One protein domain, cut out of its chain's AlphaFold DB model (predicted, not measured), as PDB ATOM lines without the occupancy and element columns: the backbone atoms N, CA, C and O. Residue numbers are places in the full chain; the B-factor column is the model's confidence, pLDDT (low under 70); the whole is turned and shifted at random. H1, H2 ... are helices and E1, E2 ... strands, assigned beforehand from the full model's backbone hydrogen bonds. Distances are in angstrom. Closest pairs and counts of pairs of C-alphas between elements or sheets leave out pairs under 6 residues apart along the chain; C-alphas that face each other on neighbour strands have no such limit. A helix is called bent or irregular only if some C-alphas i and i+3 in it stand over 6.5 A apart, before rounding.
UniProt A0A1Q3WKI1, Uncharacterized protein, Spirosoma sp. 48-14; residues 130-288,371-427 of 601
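This is residues 130 to 288 and 371 to 427 of the 601 residues of an uncharacterized protein of Spirosoma sp. 48-14 (UniProt A0A1Q3WKI1). Five strands make a small sheet curled like part of a barrel and folded on itself, so that E8 and E5 face E1 and E9 across the bent strand E4; H7 packs on E1 and E9, while H3 and H6 sit together near E8. H1 leads from this sheet to a second part, where H4, H2 and H5 pack on the hairpin E6 and E7, and at the other end of the longest axis the hairpin E2 and E3 sticks out as an arm. The printed part has 216 residues, mixed helices and strands, with seven named helices and nine named strands in the order E1 E2 E3 E4 H1 H2 E5 H3 H4 E6 E7 H5 H6 E8 H7 E9. The large sheet is mixed, in the order E8 E5 E4 E1 E9. The whole is compact, with a radius of gyration of the C-alphas of 19.1 A, yet elongated in outline, spanning 69 by 39 by 30 A.

In the strongly twisted sheet, E8 (residues 389 to 394) is antiparallel to E5 (229 to 234), with N 231 and O 392 2.7 A apart. E4 (178 to 186) bends by 73 degrees at residue 182; it is antiparallel to E5, with N 232 and O 185 2.7 A apart, and to E1 (139 to 145), with N 142 and O 181 2.9 A apart. E9 (423 to 426) is parallel to E1, with N 425 and O 143 2.8 A apart. The closest C-alphas of edge strands E8 and E9, Ile 394 and Val 425, are 5.1 A apart. H7 (406 to 418) is on the sheet at a height of 9.5 A, slantwise to E1 at 35 degrees on the local plane; its closest C-alphas to E1 are Ala 411 and Leu 145, 6.8 A. H3 (235 to 238), on the opposite face, touches H6 (374 to 379), which only grazes the sheet; their closest C-alphas are Ala 238 and Gly 377, 6.5 A. H1 (187 to 199) only grazes the sheet with residues 187 to 190. H4 (254 to 265) touches H1 with residues 254 to 257 alone, at a shallow tilt of 32 degrees, opposite ways; C-alphas 194 and 254 are closest, 5.4 A. In the antiparallel hairpin E6 (267 to 271) and E7 (278 to 282), N 268 and O 281 are 2.8 A apart. The closest C-alphas of H4 and E6 are Arg 262 and Tyr 268, 6.0 A; of H2 (213 to 216) and E7, Phe 214 and Glu 281, 5.4 A; of H5 (283 to 288) and E6, Tyr 283 and Val 267, 5.7 A. In the antiparallel hairpin E2 (151 to 154) and E3 (160 to 163), N 153 and O 161 are 2.8 A apart. Every O i to N i+4 pair is within hydrogen-bond range in H1, H4, H5 and H6, and 8 of 9 are in H7; H2 and H3 are too short for one.

E1 runs 19.0 A from C-alpha 139 at (100.974, 145.705, 67.541), and E4 20.2 A. H1 is 18.2 A long, H4 16.1 A and H7 18.4 A. E9 ends at C-alpha 426, (92.989, 131.383, 58.707).

The farthest C-alphas, Gly 158 and Lys 203, are 69.4 A apart. Residues 289 to 370 are not printed, and C-alphas 288 and 371 are 29.4 A apart across the cut. The links E3 to E4, H1 to H2, H2 to E5, H3 to H4 and E8 to H7 are long. The mean pLDDT of the printed part is 77.4, and 67 residues are under 70, among them 159 to 176 and 395 to 427.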
ATOM      1  N   ILE A 130     115.737 140.588  75.027       95.88
ATOM      2  CA  ILE A 130     114.860 141.718  74.717       95.88
ATOM      3  C   ILE A 130     113.417 141.257  74.856       95.88
ATOM      4  O   ILE A 130     113.024 140.225  74.315       95.88
ATOM      5  N   ASN A 131     112.617 142.027  75.588       95.69
ATOM      6  CA  ASN A 131     111.188 141.792  75.687       95.69
ATOM      7  C   ASN A 131     110.463 142.440  74.499       95.69
ATOM      8  O   ASN A 131     110.283 143.654  74.466       95.69
ATOM      9  N   LEU A 132     109.970 141.621  73.567       93.62
ATOM     10  CA  LEU A 132     109.170 142.071  72.420       93.62
ATOM     11  C   LEU A 132     107.838 142.738  72.819       93.62
ATOM     12  O   LEU A 132     107.146 143.271  71.963       93.62
ATOM     13  N   LEU A 133     107.442 142.696  74.097       91.38
ATOM     14  CA  LEU A 133     106.209 143.306  74.604       91.38
ATOM     15  C   LEU A 133     106.437 144.551  75.484       91.38
ATOM     16  O   LEU A 133     105.459 145.093  76.002       91.38
ATOM     17  N   GLU A 134     107.678 145.004  75.682       86.88
ATOM     18  CA  GLU A 134     107.998 146.116  76.602       86.88
ATOM     19  C   GLU A 134     107.738 147.508  76.010       86.88
ATOM     20  O   GLU A 134     107.383 148.434  76.732       86.88
ATOM     21  N   GLU A 135     107.812 147.638  74.689       71.88
ATOM     22  CA  GLU A 135     107.464 148.836  73.917       71.88
ATOM     23  C   GLU A 135     106.513 148.390  72.800       71.88
ATOM     24  O   GLU A 135     106.586 147.230  72.419       71.88
ATOM     25  N   ASP A 136     105.581 149.226  72.329       63.91
ATOM     26  CA  ASP A 136     104.570 148.834  71.327       63.91
ATOM     27  C   ASP A 136     105.221 148.632  69.945       63.91
ATOM     28  O   ASP A 136     105.372 149.600  69.192       63.91
ATOM     29  N   PRO A 137     105.653 147.411  69.571       65.38
ATOM     30  CA  PRO A 137     106.350 147.179  68.324       65.38
ATOM     31  C   PRO A 137     105.249 146.981  67.291       65.38
ATOM     32  O   PRO A 137     104.900 145.852  66.972       65.38
ATOM     33  N   GLN A 138     104.620 148.084  66.878       76.25
ATOM     34  CA  GLN A 138     103.481 148.115  65.959       76.25
ATOM     35  C   GLN A 138     102.546 146.911  66.131       76.25
ATOM     36  O   GLN A 138     102.429 146.072  65.227       76.25
ATOM     37  N   ARG A 139     101.930 146.786  67.313       84.75
ATOM     38  CA  ARG A 139     100.974 145.705  67.541       84.75
ATOM     39  C   ARG A 139      99.831 145.846  66.556       84.75
ATOM     40  O   ARG A 139      99.219 146.906  66.443       84.75
ATOM     41  N   VAL A 140      99.559 144.770  65.837       86.38
ATOM     42  CA  VAL A 140      98.448 144.701  64.900       86.38
ATOM     43  C   VAL A 140      97.391 143.768  65.463       86.38
ATOM     44  O   VAL A 140      97.708 142.628  65.835       86.38
ATOM     45  N   PRO A 141      96.140 144.234  65.552       85.62
ATOM     46  CA  PRO A 141      95.056 143.364  65.924       85.62
ATOM     47  C   PRO A 141      94.679 142.480  64.722       85.62
ATOM     48  O   PRO A 141      94.789 142.881  63.556       85.62
ATOM     49  N   PHE A 142      94.280 141.244  64.990       83.50
ATOM     50  CA  PHE A 142      93.920 140.274  63.959       83.50
ATOM     51  C   PHE A 142      92.851 139.309  64.471       83.50
ATOM     52  O   PHE A 142      92.644 139.164  65.675       83.50
ATOM     53  N   VAL A 143      92.168 138.648  63.542       81.56
ATOM     54  CA  VAL A 143      91.149 137.641  63.847       81.56
ATOM     55  C   VAL A 143      91.650 136.281  63.386       81.56
ATOM     56  O   VAL A 143      92.022 136.125  62.222       81.56
ATOM     57  N   ALA A 144      91.672 135.295  64.282       80.38
ATOM     58  CA  ALA A 144      91.909 133.902  63.929       80.38
ATOM     59  C   ALA A 144      90.582 133.159  63.738       80.38
ATOM     60  O   ALA A 144      89.655 133.323  64.531       80.38
ATOM     61  N   LEU A 145      90.511 132.333  62.693       75.44
ATOM     62  CA  LEU A 145      89.287 131.640  62.277       75.44
ATOM     63  C   LEU A 145      89.451 130.124  62.383       75.44
ATOM     64  O   LEU A 145      90.337 129.574  61.726       75.44
ATOM     65  N   TYR A 146      88.587 129.454  63.154       74.38
ATOM     66  CA  TYR A 146      88.651 128.016  63.488       74.38
ATOM     67  C   TYR A 146      87.473 127.205  62.904       74.38
ATOM     68  O   TYR A 146      86.727 126.536  63.614       74.38
ATOM     69  N   VAL A 147      87.298 127.271  61.584       62.44
ATOM     70  CA  VAL A 147      86.116 126.767  60.845       62.44
ATOM     71  C   VAL A 147      85.952 125.239  60.750       62.44
ATOM     72  O   VAL A 147      84.820 124.765  60.734       62.44
ATOM     73  N   ASP A 148      87.029 124.450  60.718       54.62
ATOM     74  CA  ASP A 148      86.969 123.019  60.338       54.62
ATOM     75  C   ASP A 148      86.581 122.071  61.486       54.62
ATOM     76  O   ASP A 148      86.416 120.869  61.283       54.62
ATOM     77  N   PHE A 149      86.448 122.587  62.708       56.91
ATOM     78  CA  PHE A 149      86.288 121.765  63.915       56.91
ATOM     79  C   PHE A 149      85.041 122.117  64.719       56.91
ATOM     80  O   PHE A 149      84.971 121.837  65.916       56.91
ATOM     81  N   LEU A 150      84.052 122.713  64.053       58.16
ATOM     82  CA  LEU A 150      82.731 122.931  64.621       58.16
ATOM     83  C   LEU A 150      82.130 121.580  65.017       58.16
ATOM     84  O   LEU A 150      81.817 120.743  64.172       58.16
ATOM     85  N   VAL A 151      81.946 121.375  66.317       57.59
ATOM     86  CA  VAL A 151      81.099 120.297  66.815       57.59
ATOM     87  C   VAL A 151      79.683 120.827  66.763       57.59
ATOM     88  O   VAL A 151      79.329 121.747  67.503       57.59
ATOM     89  N   THR A 152      78.875 120.270  65.871       60.06
ATOM     90  CA  THR A 152      77.441 120.521  65.879       60.06
ATOM     91  C   THR A 152      76.819 119.727  67.022       60.06
ATOM     92  O   THR A 152      76.937 118.505  67.105       60.06
ATOM     93  N   SER A 153      76.177 120.433  67.943       63.19
ATOM     94  CA  SER A 153      75.353 119.851  68.996       63.19
ATOM     95  C   SER A 153      73.945 120.428  68.910       63.19
ATOM     96  O   SER A 153      73.716 121.426  68.233       63.19
ATOM     97  N   ILE A 154      72.977 119.764  69.531       63.66
ATOM     98  CA  ILE A 154      71.601 120.255  69.595       63.66
ATOM     99  C   ILE A 154      71.413 120.865  70.983       63.66
ATOM    100  O   ILE A 154      71.690 120.195  71.981       63.66
ATOM    101  N   ASN A 155      71.005 122.132  71.058       71.38
ATOM    102  CA  ASN A 155      70.735 122.797  72.334       71.38
ATOM    103  C   ASN A 155      69.420 122.278  72.963       71.38
ATOM    104  O   ASN A 155      68.706 121.455  72.388       71.38
ATOM    105  N   ASN A 156      69.076 122.773  74.155       71.38
ATOM    106  CA  ASN A 156      67.846 122.365  74.850       71.38
ATOM    107  C   ASN A 156      66.552 122.749  74.105       71.38
ATOM    108  O   ASN A 156      65.505 122.170  74.391       71.38
ATOM    109  N   ASP A 157      66.630 123.686  73.161       78.50
ATOM    110  CA  ASP A 157      65.508 124.176  72.357       78.50
ATOM    111  C   ASP A 157      65.355 123.411  71.026       78.50
ATOM    112  O   ASP A 157      64.386 123.613  70.295       78.50
ATOM    113  N   GLY A 158      66.263 122.474  70.729       73.38
ATOM    114  CA  GLY A 158      66.253 121.684  69.496       73.38
ATOM    115  C   GLY A 158      67.019 122.318  68.332       73.38
ATOM    116  O   GLY A 158      67.041 121.739  67.244       73.38
ATOM    117  N   ASP A 159      67.676 123.459  68.543       63.84
ATOM    118  CA  ASP A 159      68.479 124.119  67.520       63.84
ATOM    119  C   ASP A 159      69.844 123.450  67.379       63.84
ATOM    120  O   ASP A 159      70.502 123.112  68.368       63.84
ATOM    121  N   VAL A 160      70.312 123.318  66.138       54.88
ATOM    122  CA  VAL A 160      71.696 122.936  65.856       54.88
ATOM    123  C   VAL A 160      72.594 124.124  66.190       54.88
ATOM    124  O   VAL A 160      72.591 125.134  65.487       54.88
ATOM    125  N   ILE A 161      73.383 123.991  67.250       58.53
ATOM    126  CA  ILE A 161      74.432 124.932  67.622       58.53
ATOM    127  C   ILE A 161      75.788 124.364  67.209       58.53
ATOM    128  O   ILE A 161      76.136 123.223  67.510       58.53
ATOM    129  N   SER A 162      76.579 125.165  66.508       54.44
ATOM    130  CA  SER A 162      77.990 124.865  66.292       54.44
ATOM    131  C   SER A 162      78.764 125.376  67.500       54.44
ATOM    132  O   SER A 162      78.621 126.535  67.873       54.44
ATOM    133  N   THR A 163      79.577 124.527  68.118       57.00
ATOM    134  CA  THR A 163      80.441 124.882  69.253       57.00
ATOM    135  C   THR A 163      81.866 124.430  68.972       57.00
ATOM    136  O   THR A 163      82.074 123.396  68.336       57.00
ATOM    137  N   VAL A 164      82.852 125.196  69.432       57.59
ATOM    138  CA  VAL A 164      84.257 124.768  69.393       57.59
ATOM    139  C   VAL A 164      84.458 123.717  70.508       57.59
ATOM    140  O   VAL A 164      83.798 123.838  71.543       57.59
ATOM    141  N   PRO A 165      85.260 122.647  70.308       51.47
ATOM    142  CA  PRO A 165      85.278 121.462  71.182       51.47
ATOM    143  C   PRO A 165      85.632 121.695  72.658       51.47
ATOM    144  O   PRO A 165      85.405 120.818  73.490       51.47
ATOM    145  N   ASP A 166      86.218 122.833  72.996       51.12
ATOM    146  CA  ASP A 166      86.805 123.128  74.291       51.12
ATOM    147  C   ASP A 166      86.209 124.412  74.872       51.12
ATOM    148  O   ASP A 166      86.269 125.482  74.276       51.12
ATOM    149  N   GLY A 167      85.619 124.297  76.067       46.06
ATOM    150  CA  GLY A 167      84.924 125.358  76.807       46.06
ATOM    151  C   GLY A 167      85.788 126.541  77.277       46.06
ATOM    152  O   GLY A 167      85.489 127.131  78.315       46.06
ATOM    153  N   ASN A 168      86.835 126.907  76.538       46.28
ATOM    154  CA  ASN A 168      87.618 128.125  76.721       46.28
ATOM    155  C   ASN A 168      86.904 129.318  76.069       46.28
ATOM    156  O   ASN A 168      87.360 129.863  75.075       46.28
ATOM    157  N   ALA A 169      85.804 129.737  76.702       51.50
ATOM    158  CA  ALA A 169      84.953 130.868  76.326       51.50
ATOM    159  C   ALA A 169      84.286 130.757  74.931       51.50
ATOM    160  O   ALA A 169      84.824 130.150  74.009       51.50
ATOM    161  N   PRO A 170      83.084 131.336  74.738       56.09
ATOM    162  CA  PRO A 170      82.616 131.630  73.384       56.09
ATOM    163  C   PRO A 170      83.704 132.425  72.650       56.09
ATOM    164  O   PRO A 170      84.404 133.219  73.289       56.09
ATOM    165  N   GLY A 171      83.855 132.190  71.338       59.72
ATOM    166  CA  GLY A 171      84.744 132.977  70.482       59.72
ATOM    167  C   GLY A 171      84.668 134.455  70.859       59.72
ATOM    168  O   GLY A 171      83.584 134.976  71.120       59.72
ATOM    169  N   THR A 172      85.817 135.117  70.993       64.12
ATOM    170  CA  THR A 172      85.834 136.533  71.398       64.12
ATOM    171  C   THR A 172      85.349 137.456  70.278       64.12
ATOM    172  O   THR A 172      85.302 138.669  70.468       64.12
ATOM    173  N   GLY A 173      85.037 136.884  69.112       63.75
ATOM    174  CA  GLY A 173      84.447 137.563  67.977       63.75
ATOM    175  C   GLY A 173      82.916 137.545  67.933       63.75
ATOM    176  O   GLY A 173      82.241 137.189  68.897       63.75
ATOM    177  N   TYR A 174      82.358 137.939  66.787       64.06
ATOM    178  CA  TYR A 174      80.916 137.987  66.528       64.06
ATOM    179  C   TYR A 174      80.267 136.604  66.533       64.06
ATOM    180  O   TYR A 174      79.083 136.467  66.846       64.06
ATOM    181  N   ASN A 175      81.040 135.570  66.206       69.25
ATOM    182  CA  ASN A 175      80.608 134.186  66.241       69.25
ATOM    183  C   ASN A 175      81.608 133.308  67.006       69.25
ATOM    184  O   ASN A 175      82.711 133.707  67.370       69.25
ATOM    185  N   ASN A 176      81.201 132.070  67.263       66.81
ATOM    186  CA  ASN A 176      81.943 131.147  68.108       66.81
ATOM    187  C   ASN A 176      83.223 130.582  67.469       66.81
ATOM    188  O   ASN A 176      83.947 129.883  68.162       66.81
ATOM    189  N   TRP A 177      83.481 130.828  66.183       70.88
ATOM    190  CA  TRP A 177      84.661 130.340  65.455       70.88
ATOM    191  C   TRP A 177      85.685 131.449  65.178       70.88
ATOM    192  O   TRP A 177      86.762 131.175  64.642       70.88
ATOM    193  N   GLU A 178      85.370 132.678  65.581       76.12
ATOM    194  CA  GLU A 178      86.230 133.851  65.521       76.12
ATOM    195  C   GLU A 178      86.862 134.149  66.875       76.12
ATOM    196  O   GLU A 178      86.184 134.283  67.896       76.12
ATOM    197  N   HIS A 179      88.180 134.326  66.866       81.25
ATOM    198  CA  HIS A 179      88.909 134.821  68.024       81.25
ATOM    199  C   HIS A 179      89.713 136.048  67.638       81.25
ATOM    200  O   HIS A 179      90.541 136.027  66.729       81.25
ATOM    201  N   VAL A 180      89.449 137.118  68.362       82.00
ATOM    202  CA  VAL A 180      90.063 138.425  68.203       82.00
ATOM    203  C   VAL A 180      91.293 138.494  69.094       82.00
ATOM    204  O   VAL A 180      91.221 138.247  70.297       82.00
ATOM    205  N   TYR A 181      92.417 138.856  68.496       85.44
ATOM    206  CA  TYR A 181      93.689 139.031  69.171       85.44
ATOM    207  C   TYR A 181      94.163 140.462  68.962       85.44
ATOM    208  O   TYR A 181      94.391 140.898  67.838       85.44
ATOM    209  N   GLU A 182      94.377 141.183  70.054       82.31
ATOM    210  CA  GLU A 182      94.716 142.612  70.011       82.31
ATOM    211  C   GLU A 182      96.226 142.885  69.869       82.31
ATOM    212  O   GLU A 182      96.653 144.035  69.779       82.31
ATOM    213  N   ARG A 183      97.077 141.847  69.936       85.31
ATOM    214  CA  ARG A 183      98.527 142.002  70.179       85.31
ATOM    215  C   ARG A 183      99.419 141.107  69.315       85.31
ATOM    216  O   ARG A 183     100.337 140.471  69.828       85.31
ATOM    217  N   GLY A 184      99.179 141.065  68.010       89.56
ATOM    218  CA  GLY A 184     100.127 140.457  67.075       89.56
ATOM    219  C   GLY A 184     101.310 141.374  66.768       89.56
ATOM    220  O   GLY A 184     101.130 142.582  66.677       89.56
ATOM    221  N   ILE A 185     102.511 140.832  66.562       93.06
ATOM    222  CA  ILE A 185     103.686 141.609  66.120       93.06
ATOM    223  C   ILE A 185     104.105 141.109  64.743       93.06
ATOM    224  O   ILE A 185     104.373 139.923  64.586       93.06
ATOM    225  N   ARG A 186     104.202 141.971  63.727       92.12
ATOM    226  CA  ARG A 186     104.694 141.501  62.419       92.12
ATOM    227  C   ARG A 186     106.159 141.066  62.513       92.12
ATOM    228  O   ARG A 186     106.966 141.735  63.157       92.12
ATOM    229  N   LEU A 187     106.517 139.974  61.837       93.00
ATOM    230  CA  LEU A 187     107.855 139.377  61.909       93.00
ATOM    231  C   LEU A 187     108.966 140.368  61.535       93.00
ATOM    232  O   LEU A 187     110.001 140.398  62.193       93.00
ATOM    233  N   ASN A 188     108.751 141.193  60.508       92.69
ATOM    234  CA  ASN A 188     109.721 142.205  60.087       92.69
ATOM    235  C   ASN A 188     110.009 143.210  61.208       92.69
ATOM    236  O   ASN A 188     111.169 143.433  61.540       92.69
ATOM    237  N   TYR A 189     108.961 143.730  61.853       93.62
ATOM    238  CA  TYR A 189     109.111 144.657  62.970       93.62
ATOM    239  C   TYR A 189     109.732 143.995  64.191       93.62
ATOM    240  O   TYR A 189     110.545 144.620  64.860       93.62
ATOM    241  N   ALA A 190     109.410 142.728  64.464       94.81
ATOM    242  CA  ALA A 190     110.052 141.990  65.544       94.81
ATOM    243  C   ALA A 190     111.563 141.841  65.313       94.81
ATOM    244  O   ALA A 190     112.342 142.081  66.232       94.81
ATOM    245  N   ILE A 191     111.993 141.489  64.096       95.75
ATOM    246  CA  ILE A 191     113.417 141.346  63.760       95.75
ATOM    247  C   ILE A 191     114.130 142.701  63.821       95.75
ATOM    248  O   ILE A 191     115.185 142.786  64.445       95.75
ATOM    249  N   ASP A 192     113.556 143.761  63.242       94.44
ATOM    250  CA  ASP A 192     114.134 145.113  63.300       94.44
ATOM    251  C   ASP A 192     114.221 145.639  64.740       94.44
ATOM    252  O   ASP A 192     115.218 146.247  65.138       94.44
ATOM    253  N   TYR A 193     113.202 145.370  65.558       94.94
ATOM    254  CA  TYR A 193     113.198 145.735  66.972       94.94
ATOM    255  C   TYR A 193     114.271 144.971  67.755       94.94
ATOM    256  O   TYR A 193     115.056 145.579  68.482       94.94
ATOM    257  N   LEU A 194     114.371 143.650  67.561       95.75
ATOM    258  CA  LEU A 194     115.429 142.841  68.170       95.75
ATOM    259  C   LEU A 194     116.811 143.315  67.735       95.75
ATOM    260  O   LEU A 194     117.697 143.433  68.576       95.75
ATOM    261  N   LEU A 195     116.996 143.614  66.450       95.62
ATOM    262  CA  LEU A 195     118.251 144.119  65.911       95.62
ATOM    263  C   LEU A 195     118.621 145.456  66.548       95.62
ATOM    264  O   LEU A 195     119.668 145.540  67.188       95.62
ATOM    265  N   SER A 196     117.750 146.460  66.444       93.69
ATOM    266  CA  SER A 196     117.991 147.808  66.970       93.69
ATOM    267  C   SER A 196     118.268 147.811  68.475       93.69
ATOM    268  O   SER A 196     119.252 148.406  68.913       93.69
ATOM    269  N   LYS A 197     117.477 147.085  69.273       94.31
ATOM    270  CA  LYS A 197     117.678 146.986  70.727       94.31
ATOM    271  C   LYS A 197     118.895 146.155  71.115       94.31
ATOM    272  O   LYS A 197     119.490 146.429  72.162       94.31
ATOM    273  N   SER A 198     119.276 145.164  70.304       94.62
ATOM    274  CA  SER A 198     120.505 144.395  70.525       94.62
ATOM    275  C   SER A 198     121.716 145.301  70.362       94.62
ATOM    276  O   SER A 198     122.558 145.352  71.249       94.62
ATOM    277  N   ILE A 199     121.770 146.061  69.265       93.31
ATOM    278  CA  ILE A 199     122.935 146.871  68.879       93.31
ATOM    279  C   ILE A 199     122.961 148.275  69.501       93.31
ATOM    280  O   ILE A 199     123.943 149.000  69.321       93.31
ATOM    281  N   GLU A 200     121.920 148.671  70.230       91.50
ATOM    282  CA  GLU A 200     121.824 149.963  70.908       91.50
ATOM    283  C   GLU A 200     123.032 150.209  71.828       91.50
ATOM    284  O   GLU A 200     123.394 149.361  72.645       91.50
ATOM    285  N   ASN A 201     123.652 151.388  71.709       88.69
ATOM    286  CA  ASN A 201     124.872 151.772  72.435       88.69
ATOM    287  C   ASN A 201     126.095 150.874  72.163       88.69
ATOM    288  O   ASN A 201     127.055 150.877  72.936       88.69
ATOM    289  N   THR A 202     126.095 150.120  71.062       87.06
ATOM    290  CA  THR A 202     127.242 149.313  70.629       87.06
ATOM    291  C   THR A 202     127.872 149.873  69.356       87.06
ATOM    292  O   THR A 202     127.283 150.686  68.642       87.06
ATOM    293  N   LYS A 203     129.065 149.376  69.010       80.00
ATOM    294  CA  LYS A 203     129.699 149.679  67.718       80.00
ATOM    295  C   LYS A 203     128.896 149.167  66.519       80.00
ATOM    296  O   LYS A 203     129.174 149.620  65.423       80.00
ATOM    297  N   ALA A 204     127.929 148.263  66.704       81.12
ATOM    298  CA  ALA A 204     127.071 147.752  65.635       81.12
ATOM    299  C   ALA A 204     125.895 148.678  65.294       81.12
ATOM    300  O   ALA A 204     125.170 148.388  64.351       81.12
ATOM    301  N   ALA A 205     125.703 149.792  66.013       86.25
ATOM    302  CA  ALA A 205     124.576 150.709  65.811       86.25
ATOM    303  C   ALA A 205     124.504 151.355  64.407       86.25
ATOM    304  O   ALA A 205     123.539 152.048  64.106       86.25
ATOM    305  N   PHE A 206     125.504 151.133  63.545       85.00
ATOM    306  CA  PHE A 206     125.469 151.539  62.139       85.00
ATOM    307  C   PHE A 206     124.648 150.599  61.243       85.00
ATOM    308  O   PHE A 206     124.395 150.967  60.099       85.00
ATOM    309  N   ILE A 207     124.271 149.398  61.705       89.62
ATOM    310  CA  ILE A 207     123.462 148.464  60.909       89.62
ATOM    311  C   ILE A 207     122.054 149.074  60.763       89.62
ATOM    312  O   ILE A 207     121.340 149.178  61.760       89.62
ATOM    313  N   PRO A 208     121.640 149.484  59.550       90.31
ATOM    314  CA  PRO A 208     120.459 150.326  59.346       90.31
ATOM    315  C   PRO A 208     119.122 149.592  59.535       90.31
ATOM    316  O   PRO A 208     118.093 150.242  59.690       90.31
ATOM    317  N   GLY A 209     119.125 148.258  59.517       92.44
ATOM    318  CA  GLY A 209     117.927 147.432  59.650       92.44
ATOM    319  C   GLY A 209     118.090 146.079  58.968       92.44
ATOM    320  O   GLY A 209     119.209 145.669  58.633       92.44
ATOM    321  N   PHE A 210     116.964 145.402  58.749       94.44
ATOM    322  CA  PHE A 210     116.900 144.094  58.111       94.44
ATOM    323  C   PHE A 210     116.231 144.116  56.715       94.44
ATOM    324  O   PHE A 210     115.333 144.905  56.435       94.44
ATOM    325  N   THR A 211     116.667 143.231  55.809       94.94
ATOM    326  CA  THR A 211     116.076 143.030  54.473       94.94
ATOM    327  C   THR A 211     115.967 141.551  54.080       94.94
ATOM    328  O   THR A 211     116.840 140.739  54.393       94.94
ATOM    329  N   SER A 212     114.898 141.188  53.361       94.75
ATOM    330  CA  SER A 212     114.677 139.821  52.874       94.75
ATOM    331  C   SER A 212     113.777 139.756  51.649       94.75
ATOM    332  O   SER A 212     112.619 140.163  51.677       94.75
ATOM    333  N   SER A 213     114.279 139.147  50.584       91.25
ATOM    334  CA  SER A 213     113.480 138.777  49.416       91.25
ATOM    335  C   SER A 213     112.596 137.576  49.743       91.25
ATOM    336  O   SER A 213     111.447 137.515  49.314       91.25
ATOM    337  N   PHE A 214     113.113 136.633  50.535       90.44
ATOM    338  CA  PHE A 214     112.365 135.463  50.977       90.44
ATOM    339  C   PHE A 214     111.060 135.834  51.689       90.44
ATOM    340  O   PHE A 214     110.024 135.274  51.343       90.44
ATOM    341  N   TYR A 215     111.088 136.789  52.622       90.62
ATOM    342  CA  TYR A 215     109.894 137.193  53.370       90.62
ATOM    343  C   TYR A 215     109.069 138.290  52.686       90.62
ATOM    344  O   TYR A 215     107.858 138.311  52.873       90.62
ATOM    345  N   PHE A 216     109.688 139.191  51.908       88.88
ATOM    346  CA  PHE A 216     109.016 140.426  51.465       88.88
ATOM    347  C   PHE A 216     108.812 140.565  49.956       88.88
ATOM    348  O   PHE A 216     108.121 141.486  49.523       88.88
ATOM    349  N   ALA A 217     109.378 139.682  49.125       86.00
ATOM    350  CA  ALA A 217     109.044 139.690  47.702       86.00
ATOM    351  C   ALA A 217     107.559 139.359  47.512       86.00
ATOM    352  O   ALA A 217     107.024 138.544  48.251       86.00
ATOM    353  N   LEU A 218     106.895 139.919  46.497       82.12
ATOM    354  CA  LEU A 218     105.485 139.604  46.220       82.12
ATOM    355  C   LEU A 218     105.253 138.091  46.050       82.12
ATOM    356  O   LEU A 218     104.257 137.553  46.527       82.12
ATOM    357  N   ILE A 219     106.192 137.421  45.382       77.25
ATOM    358  CA  ILE A 219     106.232 135.971  45.200       77.25
ATOM    359  C   ILE A 219     107.450 135.433  45.947       77.25
ATOM    360  O   ILE A 219     108.572 135.882  45.707       77.25
ATOM    361  N   ASN A 220     107.229 134.454  46.818       81.12
ATOM    362  CA  ASN A 220     108.290 133.749  47.511       81.12
ATOM    363  C   ASN A 220     109.209 133.063  46.481       81.12
ATOM    364  O   ASN A 220     108.734 132.224  45.706       81.12
ATOM    365  N   PRO A 221     110.518 133.361  46.467       72.38
ATOM    366  CA  PRO A 221     111.431 132.834  45.451       72.38
ATOM    367  C   PRO A 221     111.653 131.316  45.554       72.38
ATOM    368  O   PRO A 221     112.144 130.698  44.610       72.38
ATOM    369  N   VAL A 222     111.302 130.715  46.693       71.62
ATOM    370  CA  VAL A 222     111.476 129.289  46.985       71.62
ATOM    371  C   VAL A 222     110.213 128.522  46.617       71.62
ATOM    372  O   VAL A 222     110.258 127.563  45.858       71.62
ATOM    373  N   THR A 223     109.055 128.960  47.102       68.94
ATOM    374  CA  THR A 223     107.809 128.209  46.886       68.94
ATOM    375  C   THR A 223     107.097 128.585  45.587       68.94
ATOM    376  O   THR A 223     106.203 127.862  45.149       68.94
ATOM    377  N   GLY A 224     107.445 129.724  44.974       68.19
ATOM    378  CA  GLY A 224     106.741 130.280  43.814       68.19
ATOM    379  C   GLY A 224     105.323 130.774  44.130       68.19
ATOM    380  O   GLY A 224     104.573 131.114  43.216       68.19
ATOM    381  N   ARG A 225     104.936 130.807  45.411       69.50
ATOM    382  CA  ARG A 225     103.623 131.267  45.886       69.50
ATOM    383  C   ARG A 225     103.697 132.736  46.296       69.50
ATOM    384  O   ARG A 225     104.777 133.233  46.601       69.50
ATOM    385  N   LYS A 226     102.559 133.434  46.346       71.62
ATOM    386  CA  LYS A 226     102.492 134.778  46.942       71.62
ATOM    387  C   LYS A 226     103.024 134.715  48.376       71.62
ATOM    388  O   LYS A 226     102.604 133.834  49.126       71.62
ATOM    389  N   ASN A 227     103.940 135.609  48.745       76.69
ATOM    390  CA  ASN A 227     104.341 135.708  50.145       76.69
ATOM    391  C   ASN A 227     103.169 136.224  50.970       76.69
ATOM    392  O   ASN A 227     102.469 137.162  50.583       76.69
ATOM    393  N   LEU A 228     102.982 135.582  52.111       80.69
ATOM    394  CA  LEU A 228     102.078 136.035  53.145       80.69
ATOM    395  C   LEU A 228     102.893 136.801  54.186       80.69
ATOM    396  O   LEU A 228     104.034 136.430  54.486       80.69
ATOM    397  N   ASP A 229     102.305 137.864  54.728       82.44
ATOM    398  CA  ASP A 229     102.893 138.565  55.866       82.44
ATOM    399  C   ASP A 229     102.958 137.596  57.056       82.44
ATOM    400  O   ASP A 229     102.130 136.700  57.173       82.44
ATOM    401  N   LYS A 230     103.927 137.760  57.956       87.44
ATOM    402  CA  LYS A 230     104.094 136.869  59.114       87.44
ATOM    403  C   LYS A 230     103.868 137.620  60.415       87.44
ATOM    404  O   LYS A 230     104.301 138.765  60.550       87.44
ATOM    405  N   LEU A 231     103.223 136.966  61.371       90.00
ATOM    406  CA  LEU A 231     102.846 137.492  62.677       90.00
ATOM    407  C   LEU A 231     103.422 136.630  63.794       90.00
ATOM    408  O   LEU A 231     103.413 135.408  63.698       90.00
ATOM    409  N   LEU A 232     103.863 137.278  64.865       93.00
ATOM    410  CA  LEU A 232     104.290 136.666  66.111       93.00
ATOM    411  C   LEU A 232     103.253 136.888  67.212       93.00
ATOM    412  O   LEU A 232     102.720 137.994  67.348       93.00
ATOM    413  N   LEU A 233     103.023 135.859  68.027       91.38
ATOM    414  CA  LEU A 233     102.169 135.908  69.215       91.38
ATOM    415  C   LEU A 233     102.871 135.271  70.399       91.38
ATOM    416  O   LEU A 233     103.560 134.265  70.251       91.38
ATOM    417  N   HIS A 234     102.631 135.809  71.588       93.19
ATOM    418  CA  HIS A 234     103.053 135.138  72.806       93.19
ATOM    419  C   HIS A 234     102.181 133.905  73.070       93.19
ATOM    420  O   HIS A 234     100.959 133.956  72.901       93.19
ATOM    421  N   GLY A 235     102.792 132.816  73.529       90.00
ATOM    422  CA  GLY A 235     102.135 131.530  73.739       90.00
ATOM    423  C   GLY A 235     100.920 131.599  74.653       90.00
ATOM    424  O   GLY A 235      99.870 131.035  74.342       90.00
ATOM    425  N   SER A 236     101.024 132.356  75.751       90.19
ATOM    426  CA  SER A 236      99.906 132.548  76.681       90.19
ATOM    427  C   SER A 236      98.674 133.183  76.041       90.19
ATOM    428  O   SER A 236      97.566 132.823  76.436       90.19
ATOM    429  N   ASP A 237      98.873 134.118  75.108       88.69
ATOM    430  CA  ASP A 237      97.804 134.867  74.445       88.69
ATOM    431  C   ASP A 237      97.225 134.027  73.308       88.69
ATOM    432  O   ASP A 237      96.012 133.868  73.221       88.69
ATOM    433  N   ALA A 238      98.097 133.396  72.514       86.62
ATOM    434  CA  ALA A 238      97.738 132.464  71.449       86.62
ATOM    435  C   ALA A 238      96.833 131.320  71.935       86.62
ATOM    436  O   ALA A 238      95.884 130.940  71.258       86.62
ATOM    437  N   LYS A 239      97.104 130.784  73.130       84.62
ATOM    438  CA  LYS A 239      96.333 129.674  73.703       84.62
ATOM    439  C   LYS A 239      95.093 130.105  74.496       84.62
ATOM    440  O   LYS A 239      94.270 129.269  74.849       84.62
ATOM    441  N   ARG A 240      94.978 131.395  74.839       85.06
ATOM    442  CA  ARG A 240      93.879 131.968  75.642       85.06
ATOM    443  C   ARG A 240      93.454 133.329  75.075       85.06
ATOM    444  O   ARG A 240      93.641 134.344  75.750       85.06
ATOM    445  N   PRO A 241      92.831 133.372  73.886       79.44
ATOM    446  CA  PRO A 241      92.377 134.623  73.268       79.44
ATOM    447  C   PRO A 241      91.440 135.449  74.161       79.44
ATOM    448  O   PRO A 241      91.472 136.673  74.130       79.44
ATOM    449  N   ALA A 242      90.641 134.795  75.011       77.31
ATOM    450  CA  ALA A 242      89.729 135.453  75.949       77.31
ATOM    451  C   ALA A 242      90.387 135.907  77.272       77.31
ATOM    452  O   ALA A 242      89.687 136.333  78.194       77.31
ATOM    453  N   SER A 243      91.712 135.779  77.421       81.00
ATOM    454  CA  SER A 243      92.400 136.153  78.659       81.00
ATOM    455  C   SER A 243      92.270 137.652  78.938       81.00
ATOM    456  O   SER A 243      92.675 138.492  78.140       81.00
ATOM    457  N   THR A 244      91.787 137.998  80.132       79.75
ATOM    458  CA  THR A 244      91.779 139.386  80.628       79.75
ATOM    459  C   THR A 244      93.147 139.836  81.148       79.75
ATOM    460  O   THR A 244      93.345 141.014  81.446       79.75
ATOM    461  N   GLN A 245      94.099 138.905  81.255       85.94
ATOM    462  CA  GLN A 245      95.484 139.147  81.642       85.94
ATOM    463  C   GLN A 245      96.380 138.857  80.434       85.94
ATOM    464  O   GLN A 245      96.840 137.722  80.274       85.94
ATOM    465  N   PRO A 246      96.584 139.844  79.547       85.31
ATOM    466  CA  PRO A 246      97.407 139.648  78.365       85.31
ATOM    467  C   PRO A 246      98.881 139.512  78.747       85.31
ATOM    468  O   PRO A 246      99.327 140.054  79.766       85.31
ATOM    469  N   ALA A 247      99.657 138.850  77.892       90.75
ATOM    470  CA  ALA A 247     101.094 138.752  78.053       90.75
ATOM    471  C   ALA A 247     101.734 140.142  78.161       90.75
ATOM    472  O   ALA A 247     101.394 141.093  77.445       90.75
ATOM    473  N   VAL A 248     102.700 140.244  79.070       91.31
ATOM    474  CA  VAL A 248     103.520 141.449  79.278       91.31
ATOM    475  C   VAL A 248     105.001 141.198  78.999       91.31
ATOM    476  O   VAL A 248     105.794 142.137  78.965       91.31
ATOM    477  N   LYS A 249     105.390 139.932  78.803       92.94
ATOM    478  CA  LYS A 249     106.767 139.520  78.529       92.94
ATOM    479  C   LYS A 249     106.805 138.484  77.419       92.94
ATOM    480  O   LYS A 249     106.198 137.441  77.566       92.94
ATOM    481  N   MET A 250     107.555 138.770  76.364       94.19
ATOM    482  CA  MET A 250     107.979 137.832  75.325       94.19
ATOM    483  C   MET A 250     109.477 138.058  75.128       94.19
ATOM    484  O   MET A 250     109.907 138.804  74.250       94.19
ATOM    485  N   VAL A 251     110.270 137.513  76.052       95.88
ATOM    486  CA  VAL A 251     111.718 137.746  76.099       95.88
ATOM    487  C   VAL A 251     112.403 136.794  75.140       95.88
ATOM    488  O   VAL A 251     112.272 135.589  75.310       95.88
ATOM    489  N   THR A 252     113.146 137.306  74.168       96.69
ATOM    490  CA  THR A 252     113.966 136.512  73.244       96.69
ATOM    491  C   THR A 252     115.218 137.291  72.858       96.69
ATOM    492  O   THR A 252     115.291 138.502  73.062       96.69
ATOM    493  N   THR A 253     116.212 136.610  72.309       97.56
ATOM    494  CA  THR A 253     117.391 137.252  71.713       97.56
ATOM    495  C   THR A 253     117.265 137.311  70.189       97.56
ATOM    496  O   THR A 253     116.507 136.539  69.589       97.56
ATOM    497  N   LEU A 254     118.023 138.205  69.542       97.19
ATOM    498  CA  LEU A 254     118.122 138.216  68.079       97.19
ATOM    499  C   LEU A 254     118.707 136.889  67.571       97.19
ATOM    500  O   LEU A 254     118.185 136.326  66.614       97.19
ATOM    501  N   LYS A 255     119.740 136.361  68.242       96.62
ATOM    502  CA  LYS A 255     120.359 135.069  67.907       96.62
ATOM    503  C   LYS A 255     119.341 133.927  67.891       96.62
ATOM    504  O   LYS A 255     119.263 133.199  66.905       96.62
ATOM    505  N   GLU A 256     118.554 133.787  68.958       96.12
ATOM    506  CA  GLU A 256     117.504 132.764  69.051       96.12
ATOM    507  C   GLU A 256     116.499 132.911  67.908       96.12
ATOM    508  O   GLU A 256     116.245 131.942  67.205       96.12
ATOM    509  N   MET A 257     115.990 134.124  67.659       97.00
ATOM    510  CA  MET A 257     115.031 134.366  66.576       97.00
ATOM    511  C   MET A 257     115.599 133.958  65.206       97.00
ATOM    512  O   MET A 257     114.938 133.254  64.447       97.00
ATOM    513  N   LEU A 258     116.838 134.350  64.890       95.88
ATOM    514  CA  LEU A 258     117.484 133.990  63.624       95.88
ATOM    515  C   LEU A 258     117.681 132.474  63.484       95.88
ATOM    516  O   LEU A 258     117.476 131.930  62.398       95.88
ATOM    517  N   TYR A 259     118.050 131.782  64.564       94.69
ATOM    518  CA  TYR A 259     118.271 130.333  64.553       94.69
ATOM    519  C   TYR A 259     116.971 129.526  64.493       94.69
ATOM    520  O   TYR A 259     116.916 128.522  63.783       94.69
ATOM    521  N   GLU A 260     115.905 129.987  65.144       93.38
ATOM    522  CA  GLU A 260     114.567 129.401  65.023       93.38
ATOM    523  C   GLU A 260     114.040 129.534  63.586       93.38
ATOM    524  O   GLU A 260     113.616 128.552  62.977       93.38
ATOM    525  N   LEU A 261     114.149 130.728  62.987       93.81
ATOM    526  CA  LEU A 261     113.756 130.950  61.591       93.81
ATOM    527  C   LEU A 261     114.600 130.122  60.621       93.81
ATOM    528  O   LEU A 261     114.070 129.597  59.642       93.81
ATOM    529  N   ARG A 262     115.899 129.970  60.892       92.12
ATOM    530  CA  ARG A 262     116.769 129.079  60.127       92.12
ATOM    531  C   ARG A 262     116.289 127.636  60.188       92.12
ATOM    532  O   ARG A 262     116.221 126.994  59.145       92.12
ATOM    533  N   ALA A 263     115.957 127.127  61.370       89.19
ATOM    534  CA  ALA A 263     115.467 125.763  61.508       89.19
ATOM    535  C   ALA A 263     114.154 125.564  60.734       89.19
ATOM    536  O   ALA A 263     114.037 124.624  59.949       89.19
ATOM    537  N   LEU A 264     113.192 126.477  60.885       87.25
ATOM    538  CA  LEU A 264     111.877 126.353  60.252       87.25
ATOM    539  C   LEU A 264     111.929 126.553  58.733       87.25
ATOM    540  O   LEU A 264     111.426 125.724  57.978       87.25
ATOM    541  N   HIS A 265     112.561 127.631  58.271       89.44
ATOM    542  CA  HIS A 265     112.489 128.081  56.879       89.44
ATOM    543  C   HIS A 265     113.792 127.905  56.090       89.44
ATOM    544  O   HIS A 265     113.865 128.365  54.954       89.44
ATOM    545  N   ASN A 266     114.834 127.293  56.666       87.06
ATOM    546  CA  ASN A 266     116.154 127.133  56.039       87.06
ATOM    547  C   ASN A 266     116.748 128.467  55.530       87.06
ATOM    548  O   ASN A 266     117.389 128.545  54.474       87.06
ATOM    549  N   VAL A 267     116.487 129.543  56.277       90.62
ATOM    550  CA  VAL A 267     117.028 130.876  56.006       90.62
ATOM    551  C   VAL A 267     118.333 131.110  56.758       90.62
ATOM    552  O   VAL A 267     118.529 130.618  57.863       90.62
ATOM    553  N   TYR A 268     119.225 131.880  56.155       91.19
ATOM    554  CA  TYR A 268     120.519 132.261  56.708       91.19
ATOM    555  C   TYR A 268     120.632 133.773  56.695       91.19
ATOM    556  O   TYR A 268     119.999 134.435  55.870       91.19
ATOM    557  N   PHE A 269     121.451 134.308  57.592       92.50
ATOM    558  CA  PHE A 269     121.697 135.737  57.667       92.50
ATOM    559  C   PHE A 269     123.116 136.085  57.207       92.50
ATOM    560  O   PHE A 269     124.037 135.278  57.304       92.50
ATOM    561  N   MET A 270     123.290 137.303  56.709       91.06
ATOM    562  CA  MET A 270     124.585 137.918  56.425       91.06
ATOM    563  C   MET A 270     124.475 139.433  56.604       91.06
ATOM    564  O   MET A 270     123.383 139.987  56.523       91.06
ATOM    565  N   LEU A 271     125.593 140.115  56.816       89.31
ATOM    566  CA  LEU A 271     125.668 141.557  56.612       89.31
ATOM    567  C   LEU A 271     125.934 141.803  55.129       89.31
ATOM    568  O   LEU A 271     126.910 141.306  54.569       89.31
ATOM    569  N   ASP A 272     125.022 142.519  54.487       84.81
ATOM    570  CA  ASP A 272     125.129 142.876  53.081       84.81
ATOM    571  C   ASP A 272     126.183 143.975  52.913       84.81
ATOM    572  O   ASP A 272     125.983 145.104  53.354       84.81
ATOM    573  N   ASN A 273     127.308 143.650  52.277       77.44
ATOM    574  CA  ASN A 273     128.412 144.591  52.084       77.44
ATOM    575  C   ASN A 273     128.019 145.814  51.233       77.44
ATOM    576  O   ASN A 273     128.651 146.860  51.361       77.44
ATOM    577  N   GLU A 274     127.000 145.707  50.369       81.12
ATOM    578  CA  GLU A 274     126.562 146.820  49.515       81.12
ATOM    579  C   GLU A 274     125.642 147.787  50.268       81.12
ATOM    580  O   GLU A 274     125.727 149.000  50.084       81.12
ATOM    581  N   THR A 275     124.756 147.258  51.114       85.56
ATOM    582  CA  THR A 275     123.713 148.060  51.778       85.56
ATOM    583  C   THR A 275     123.948 148.271  53.273       85.56
ATOM    584  O   THR A 275     123.235 149.060  53.890       85.56
ATOM    585  N   GLY A 276     124.883 147.542  53.881       88.50
ATOM    586  CA  GLY A 276     125.125 147.491  55.325       88.50
ATOM    587  C   GLY A 276     124.024 146.804  56.142       88.50
ATOM    588  O   GLY A 276     124.178 146.666  57.354       88.50
ATOM    589  N   HIS A 277     122.915 146.384  55.519       92.81
ATOM    590  CA  HIS A 277     121.771 145.792  56.215       92.81
ATOM    591  C   HIS A 277     122.075 144.366  56.680       92.81
ATOM    592  O   HIS A 277     122.821 143.623  56.034       92.81
ATOM    593  N   LEU A 278     121.411 143.944  57.759       94.44
ATOM    594  CA  LEU A 278     121.253 142.523  58.040       94.44
ATOM    595  C   LEU A 278     120.343 141.940  56.954       94.44
ATOM    596  O   LEU A 278     119.201 142.350  56.798       94.44
ATOM    597  N   ARG A 279     120.831 140.988  56.176       93.94
ATOM    598  CA  ARG A 279     120.057 140.302  55.145       93.94
ATOM    599  C   ARG A 279     119.739 138.896  55.622       93.94
ATOM    600  O   ARG A 279     120.654 138.196  56.031       93.94
ATOM    601  N   ILE A 280     118.478 138.476  55.548       94.75
ATOM    602  CA  ILE A 280     118.037 137.100  55.847       94.75
ATOM    603  C   ILE A 280     117.388 136.543  54.598       94.75
ATOM    604  O   ILE A 280     116.398 137.081  54.107       94.75
ATOM    605  N   GLU A 281     117.931 135.458  54.076       91.50
ATOM    606  CA  GLU A 281     117.452 134.872  52.834       91.50
ATOM    607  C   GLU A 281     117.446 133.356  52.931       91.50
ATOM    608  O   GLU A 281     118.182 132.759  53.714       91.50
ATOM    609  N   HIS A 282     116.619 132.708  52.119       87.56
ATOM    610  CA  HIS A 282     116.666 131.257  52.009       87.56
ATOM    611  C   HIS A 282     118.025 130.795  51.471       87.56
ATOM    612  O   HIS A 282     118.625 131.474  50.638       87.56
ATOM    613  N   TYR A 283     118.486 129.606  51.868       79.88
ATOM    614  CA  TYR A 283     119.731 129.003  51.373       79.88
ATOM    615  C   TYR A 283     119.893 129.094  49.838       79.88
ATOM    616  O   TYR A 283     120.980 129.351  49.318       79.88
ATOM    617  N   SER A 284     118.801 128.938  49.085       71.31
ATOM    618  CA  SER A 284     118.829 129.015  47.619       71.31
ATOM    619  C   SER A 284     119.031 130.414  47.040       71.31
ATOM    620  O   SER A 284     119.472 130.549  45.899       71.31
ATOM    621  N   TRP A 285     118.753 131.463  47.808       77.81
ATOM    622  CA  TRP A 285     119.106 132.823  47.425       77.81
ATOM    623  C   TRP A 285     120.622 132.953  47.325       77.81
ATOM    624  O   TRP A 285     121.138 133.416  46.315       77.81
ATOM    625  N   PHE A 286     121.358 132.421  48.302       68.19
ATOM    626  CA  PHE A 286     122.815 132.354  48.226       68.19
ATOM    627  C   PHE A 286     123.228 131.477  47.045       68.19
ATOM    628  O   PHE A 286     124.142 131.840  46.314       68.19
ATOM    629  N   ALA A 287     122.478 130.407  46.763       59.91
ATOM    630  CA  ALA A 287     122.655 129.572  45.574       59.91
ATOM    631  C   ALA A 287     122.417 130.296  44.218       59.91
ATOM    632  O   ALA A 287     122.833 129.787  43.184       59.91
ATOM    633  N   THR A 288     121.789 131.472  44.184       60.34
ATOM    634  CA  THR A 288     121.412 132.169  42.934       60.34
ATOM    635  C   THR A 288     122.021 133.567  42.808       60.34
ATOM    636  O   THR A 288     122.438 133.964  41.720       60.34
ATOM    637  N   TRP A 371     106.462 128.164  67.433       85.31
ATOM    638  CA  TRP A 371     105.352 127.283  67.113       85.31
ATOM    639  C   TRP A 371     104.627 127.771  65.872       85.31
ATOM    640  O   TRP A 371     104.329 128.949  65.735       85.31
ATOM    641  N   THR A 372     104.272 126.856  64.986       79.44
ATOM    642  CA  THR A 372     103.543 127.157  63.743       79.44
ATOM    643  C   THR A 372     102.136 126.559  63.758       79.44
ATOM    644  O   THR A 372     101.517 126.373  62.719       79.44
ATOM    645  N   ALA A 373     101.640 126.183  64.942       75.31
ATOM    646  CA  ALA A 373     100.434 125.381  65.111       75.31
ATOM    647  C   ALA A 373      99.406 126.056  66.032       75.31
ATOM    648  O   ALA A 373      99.042 125.513  67.074       75.31
ATOM    649  N   LEU A 374      98.943 127.258  65.658       78.50
ATOM    650  CA  LEU A 374      98.059 128.094  66.494       78.50
ATOM    651  C   LEU A 374      96.807 127.357  66.995       78.50
ATOM    652  O   LEU A 374      96.416 127.510  68.148       78.50
ATOM    653  N   TYR A 375      96.206 126.515  66.153       75.81
ATOM    654  CA  TYR A 375      95.057 125.695  66.536       75.81
ATOM    655  C   TYR A 375      95.343 124.744  67.693       75.81
ATOM    656  O   TYR A 375      94.553 124.658  68.628       75.81
ATOM    657  N   TRP A 376      96.482 124.059  67.660       73.50
ATOM    658  CA  TRP A 376      96.858 123.142  68.732       73.50
ATOM    659  C   TRP A 376      97.213 123.882  70.015       73.50
ATOM    660  O   TRP A 376      96.865 123.413  71.096       73.50
ATOM    661  N   GLY A 377      97.805 125.073  69.884       76.81
ATOM    662  CA  GLY A 377      97.943 126.011  70.992       76.81
ATOM    663  C   GLY A 377      96.616 126.285  71.680       76.81
ATOM    664  O   GLY A 377      96.529 126.179  72.896       76.81
ATOM    665  N   TYR A 378      95.580 126.575  70.901       77.69
ATOM    666  CA  TYR A 378      94.242 126.838  71.416       77.69
ATOM    667  C   TYR A 378      93.566 125.591  72.020       77.69
ATOM    668  O   TYR A 378      93.116 125.645  73.159       77.69
ATOM    669  N   ARG A 379      93.547 124.463  71.293       75.19
ATOM    670  CA  ARG A 379      92.816 123.234  71.666       75.19
ATOM    671  C   ARG A 379      93.450 122.442  72.810       75.19
ATOM    672  O   ARG A 379      92.760 121.725  73.535       75.19
ATOM    673  N   SER A 380      94.771 122.493  72.918       75.44
ATOM    674  CA  SER A 380      95.547 121.761  73.922       75.44
ATOM    675  C   SER A 380      96.520 122.724  74.601       75.44
ATOM    676  O   SER A 380      97.739 122.573  74.470       75.44
ATOM    677  N   PRO A 381      96.006 123.748  75.308       79.06
ATOM    678  CA  PRO A 381      96.810 124.841  75.855       79.06
ATOM    679  C   PRO A 381      97.839 124.370  76.889       79.06
ATOM    680  O   PRO A 381      98.852 125.034  77.110       79.06
ATOM    681  N   GLU A 382      97.603 123.230  77.534       80.94
ATOM    682  CA  GLU A 382      98.536 122.551  78.436       80.94
ATOM    683  C   GLU A 382      99.728 121.905  77.720       80.94
ATOM    684  O   GLU A 382     100.763 121.686  78.346       80.94
ATOM    685  N   SER A 383      99.603 121.619  76.421       75.06
ATOM    686  CA  SER A 383     100.683 121.041  75.612       75.06
ATOM    687  C   SER A 383     101.683 122.081  75.105       75.06
ATOM    688  O   SER A 383     102.740 121.713  74.597       75.06
ATOM    689  N   VAL A 384     101.367 123.370  75.266       78.12
ATOM    690  CA  VAL A 384     102.180 124.478  74.771       78.12
ATOM    691  C   VAL A 384     102.732 125.305  75.939       78.12
ATOM    692  O   VAL A 384     101.949 125.824  76.747       78.12
ATOM    693  N   PRO A 385     104.067 125.476  76.032       86.38
ATOM    694  CA  PRO A 385     104.687 126.365  77.008       86.38
ATOM    695  C   PRO A 385     104.160 127.798  76.888       86.38
ATOM    696  O   PRO A 385     103.979 128.316  75.783       86.38
ATOM    697  N   ASP A 386     103.934 128.459  78.023       87.88
ATOM    698  CA  ASP A 386     103.409 129.829  78.035       87.88
ATOM    699  C   ASP A 386     104.358 130.831  77.368       87.88
ATOM    700  O   ASP A 386     103.875 131.781  76.763       87.88
ATOM    701  N   ASP A 387     105.669 130.595  77.444       91.06
ATOM    702  CA  ASP A 387     106.749 131.423  76.894       91.06
ATOM    703  C   ASP A 387     107.108 131.104  75.430       91.06
ATOM    704  O   ASP A 387     108.092 131.625  74.892       91.06
ATOM    705  N   SER A 388     106.311 130.256  74.773       91.00
ATOM    706  CA  SER A 388     106.420 130.000  73.338       91.00
ATOM    707  C   SER A 388     106.103 131.243  72.503       91.00
ATOM    708  O   SER A 388     105.461 132.195  72.955       91.00
ATOM    709  N   ILE A 389     106.559 131.234  71.251       93.00
ATOM    710  CA  ILE A 389     106.253 132.261  70.258       93.00
ATOM    711  C   ILE A 389     105.519 131.580  69.108       93.00
ATOM    712  O   ILE A 389     106.089 130.728  68.440       93.00
ATOM    713  N   PHE A 390     104.275 131.949  68.832       90.31
ATOM    714  CA  PHE A 390     103.597 131.465  67.633       90.31
ATOM    715  C   PHE A 390     103.977 132.321  66.436       90.31
ATOM    716  O   PHE A 390     103.891 133.538  66.520       90.31
ATOM    717  N   LEU A 391     104.363 131.686  65.335       90.06
ATOM    718  CA  LEU A 391     104.573 132.287  64.028       90.06
ATOM    719  C   LEU A 391     103.408 131.884  63.120       90.06
ATOM    720  O   LEU A 391     103.239 130.708  62.803       90.06
ATOM    721  N   CYS A 392     102.606 132.860  62.715       84.56
ATOM    722  CA  CYS A 392     101.423 132.663  61.884       84.56
ATOM    723  C   CYS A 392     101.563 133.466  60.596       84.56
ATOM    724  O   CYS A 392     101.997 134.616  60.660       84.56
ATOM    725  N   ASP A 393     101.134 132.935  59.449       79.06
ATOM    726  CA  ASP A 393     100.994 133.791  58.272       79.06
ATOM    727  C   ASP A 393      99.622 134.467  58.242       79.06
ATOM    728  O   ASP A 393      98.571 133.881  58.518       79.06
ATOM    729  N   ILE A 394      99.682 135.744  57.911       76.69
ATOM    730  CA  ILE A 394      98.598 136.692  57.805       76.69
ATOM    731  C   ILE A 394      98.121 136.676  56.368       76.69
ATOM    732  O   ILE A 394      98.921 136.797  55.432       76.69
ATOM    733  N   VAL A 395      96.808 136.617  56.186       69.69
ATOM    734  CA  VAL A 395      96.247 136.669  54.849       69.69
ATOM    735  C   VAL A 395      95.658 138.051  54.589       69.69
ATOM    736  O   VAL A 395      94.746 138.468  55.307       69.69
ATOM    737  N   PRO A 396      96.166 138.798  53.589       63.19
ATOM    738  CA  PRO A 396      95.658 140.134  53.319       63.19
ATOM    739  C   PRO A 396      94.195 140.076  52.873       63.19
ATOM    740  O   PRO A 396      93.837 139.229  52.043       63.19
ATOM    741  N   ALA A 397      93.384 141.016  53.362       56.81
ATOM    742  CA  ALA A 397      92.006 141.205  52.914       56.81
ATOM    743  C   ALA A 397      91.942 141.276  51.374       56.81
ATOM    744  O   ALA A 397      92.768 141.934  50.739       56.81
ATOM    745  N   GLY A 398      91.010 140.539  50.763       53.34
ATOM    746  CA  GLY A 398      90.849 140.467  49.301       53.34
ATOM    747  C   GLY A 398      91.832 139.547  48.558       53.34
ATOM    748  O   GLY A 398      91.693 139.348  47.358       53.34
ATOM    749  N   THR A 399      92.800 138.902  49.226       54.09
ATOM    750  CA  THR A 399      93.695 137.916  48.559       54.09
ATOM    751  C   THR A 399      92.952 136.648  48.106       54.09
ATOM    752  O   THR A 399      93.482 135.846  47.339       54.09
ATOM    753  N   TYR A 400      91.718 136.472  48.568       51.84
ATOM    754  CA  TYR A 400      90.933 135.259  48.413       51.84
ATOM    755  C   TYR A 400      89.873 135.295  47.309       51.84
ATOM    756  O   TYR A 400      89.160 134.305  47.162       51.84
ATOM    757  N   ASP A 401      89.798 136.345  46.488       45.91
ATOM    758  CA  ASP A 401      88.853 136.379  45.357       45.91
ATOM    759  C   ASP A 401      89.017 135.163  44.408       45.91
ATOM    760  O   ASP A 401      88.091 134.808  43.687       45.91
ATOM    761  N   ASN A 402      90.156 134.455  44.482       45.81
ATOM    762  CA  ASN A 402      90.454 133.237  43.718       45.81
ATOM    763  C   ASN A 402      90.469 131.916  44.524       45.81
ATOM    764  O   ASN A 402      90.728 130.863  43.944       45.81
ATOM    765  N   TYR A 403      90.221 131.921  45.837       45.47
ATOM    766  CA  TYR A 403      90.234 130.702  46.660       45.47
ATOM    767  C   TYR A 403      88.796 130.229  46.912       45.47
ATOM    768  O   TYR A 403      88.081 130.757  47.761       45.47
ATOM    769  N   GLN A 404      88.370 129.195  46.186       46.84
ATOM    770  CA  GLN A 404      87.031 128.605  46.306       46.84
ATOM    771  C   GLN A 404      86.903 127.565  47.434       46.84
ATOM    772  O   GLN A 404      86.131 126.616  47.323       46.84
ATOM    773  N   SER A 405      87.643 127.709  48.539       47.56
ATOM    774  CA  SER A 405      87.257 126.950  49.733       47.56
ATOM    775  C   SER A 405      85.997 127.607  50.310       47.56
ATOM    776  O   SER A 405      86.053 128.798  50.630       47.56
ATOM    777  N   PRO A 406      84.868 126.890  50.466       45.97
ATOM    778  CA  PRO A 406      83.647 127.461  51.040       45.97
ATOM    779  C   PRO A 406      83.897 128.021  52.447       45.97
ATOM    780  O   PRO A 406      83.354 129.058  52.814       45.97
ATOM    781  N   TYR A 407      84.821 127.413  53.188       47.91
ATOM    782  CA  TYR A 407      85.268 127.895  54.488       47.91
ATOM    783  C   TYR A 407      86.050 129.215  54.409       47.91
ATOM    784  O   TYR A 407      85.950 130.029  55.321       47.91
ATOM    785  N   ALA A 408      86.792 129.459  53.320       51.81
ATOM    786  CA  ALA A 408      87.536 130.703  53.120       51.81
ATOM    787  C   ALA A 408      86.541 131.806  52.797       51.81
ATOM    788  O   ALA A 408      86.576 132.857  53.415       51.81
ATOM    789  N   GLN A 409      85.603 131.533  51.892       53.47
ATOM    790  CA  GLN A 409      84.545 132.471  51.523       53.47
ATOM    791  C   GLN A 409      83.671 132.864  52.719       53.47
ATOM    792  O   GLN A 409      83.404 134.051  52.894       53.47
ATOM    793  N   MET A 410      83.307 131.914  53.590       53.75
ATOM    794  CA  MET A 410      82.601 132.209  54.845       53.75
ATOM    795  C   MET A 410      83.445 133.069  55.795       53.75
ATOM    796  O   MET A 410      82.963 134.083  56.290       53.75
ATOM    797  N   ALA A 411      84.712 132.706  55.990       51.94
ATOM    798  CA  ALA A 411      85.685 133.453  56.787       51.94
ATOM    799  C   ALA A 411      85.917 134.897  56.303       51.94
ATOM    800  O   ALA A 411      86.097 135.820  57.096       51.94
ATOM    801  N   ILE A 412      85.935 135.110  54.988       54.06
ATOM    802  CA  ILE A 412      86.130 136.423  54.361       54.06
ATOM    803  C   ILE A 412      84.867 137.268  54.480       54.06
ATOM    804  O   ILE A 412      84.958 138.466  54.739       54.06
ATOM    805  N   ALA A 413      83.699 136.653  54.281       53.28
ATOM    806  CA  ALA A 413      82.419 137.341  54.366       53.28
ATOM    807  C   ALA A 413      82.148 137.866  55.783       53.28
ATOM    808  O   ALA A 413      81.650 138.982  55.909       53.28
ATOM    809  N   SER A 414      82.525 137.114  56.828       50.16
ATOM    810  CA  SER A 414      82.408 137.585  58.214       50.16
ATOM    811  C   SER A 414      83.490 138.613  58.568       50.16
ATOM    812  O   SER A 414      83.177 139.715  59.013       50.16
ATOM    813  N   SER A 415      84.764 138.334  58.259       53.38
ATOM    814  CA  SER A 415      85.867 139.223  58.667       53.38
ATOM    815  C   SER A 415      85.863 140.605  57.997       53.38
ATOM    816  O   SER A 415      86.090 141.605  58.679       53.38
ATOM    817  N   ASN A 416      85.565 140.705  56.694       56.44
ATOM    818  CA  ASN A 416      85.604 141.987  55.969       56.44
ATOM    819  C   ASN A 416      84.426 142.923  56.291       56.44
ATOM    820  O   ASN A 416      84.546 144.131  56.086       56.44
ATOM    821  N   ALA A 417      83.290 142.389  56.747       57.72
ATOM    822  CA  ALA A 417      82.118 143.191  57.092       57.72
ATOM    823  C   ALA A 417      82.134 143.636  58.560       57.72
ATOM    824  O   ALA A 417      81.703 144.748  58.869       57.72
ATOM    825  N   GLU A 418      82.641 142.784  59.451       56.31
ATOM    826  CA  GLU A 418      82.479 142.958  60.894       56.31
ATOM    827  C   GLU A 418      83.736 143.521  61.591       56.31
ATOM    828  O   GLU A 418      83.603 144.207  62.604       56.31
ATOM    829  N   TYR A 419      84.939 143.362  61.014       58.78
ATOM    830  CA  TYR A 419      86.195 143.905  61.573       58.78
ATOM    831  C   TYR A 419      86.988 144.769  60.578       58.78
ATOM    832  O   TYR A 419      88.100 144.409  60.168       58.78
ATOM    833  N   PRO A 420      86.476 145.949  60.190       58.28
ATOM    834  CA  PRO A 420      87.207 146.858  59.314       58.28
ATOM    835  C   PRO A 420      88.539 147.287  59.957       58.28
ATOM    836  O   PRO A 420      88.560 148.022  60.942       58.28
ATOM    837  N   GLY A 421      89.661 146.828  59.390       61.62
ATOM    838  CA  GLY A 421      91.023 147.157  59.836       61.62
ATOM    839  C   GLY A 421      91.772 146.029  60.554       61.62
ATOM    840  O   GLY A 421      92.982 146.150  60.746       61.62
ATOM    841  N   TYR A 422      91.102 144.925  60.894       59.22
ATOM    842  CA  TYR A 422      91.776 143.720  61.377       59.22
ATOM    843  C   TYR A 422      92.324 142.933  60.188       59.22
ATOM    844  O   TYR A 422      91.758 142.949  59.095       59.22
ATOM    845  N   THR A 423      93.439 142.232  60.399       68.06
ATOM    846  CA  THR A 423      93.896 141.242  59.415       68.06
ATOM    847  C   THR A 423      93.432 139.845  59.818       68.06
ATOM    848  O   THR A 423      93.238 139.583  61.002       68.06
ATOM    849  N   SER A 424      93.229 138.947  58.858       62.62
ATOM    850  CA  SER A 424      92.702 137.608  59.139       62.62
ATOM    851  C   SER A 424      93.818 136.566  59.121       62.62
ATOM    852  O   SER A 424      94.662 136.538  58.220       62.62
ATOM    853  N   VAL A 425      93.801 135.683  60.114       64.88
ATOM    854  CA  VAL A 425      94.625 134.476  60.190       64.88
ATOM    855  C   VAL A 425      93.687 133.281  60.060       64.88
ATOM    856  O   VAL A 425      92.930 132.938  60.967       64.88
ATOM    857  N   LEU A 426      93.713 132.633  58.900       61.56
ATOM    858  CA  LEU A 426      92.989 131.383  58.707       61.56
ATOM    859  C   LEU A 426      93.770 130.254  59.373       61.56
ATOM    860  O   LEU A 426      94.896 129.956  58.982       61.56
ATOM    861  N   THR A 427      93.169 129.623  60.382       56.81
ATOM    862  CA  THR A 427      93.814 128.498  61.081       56.81
ATOM    863  C   THR A 427      93.624 127.163  60.349       56.81
ATOM    864  O   THR A 427      94.243 126.168  60.716       56.81
TER     865      THR A 427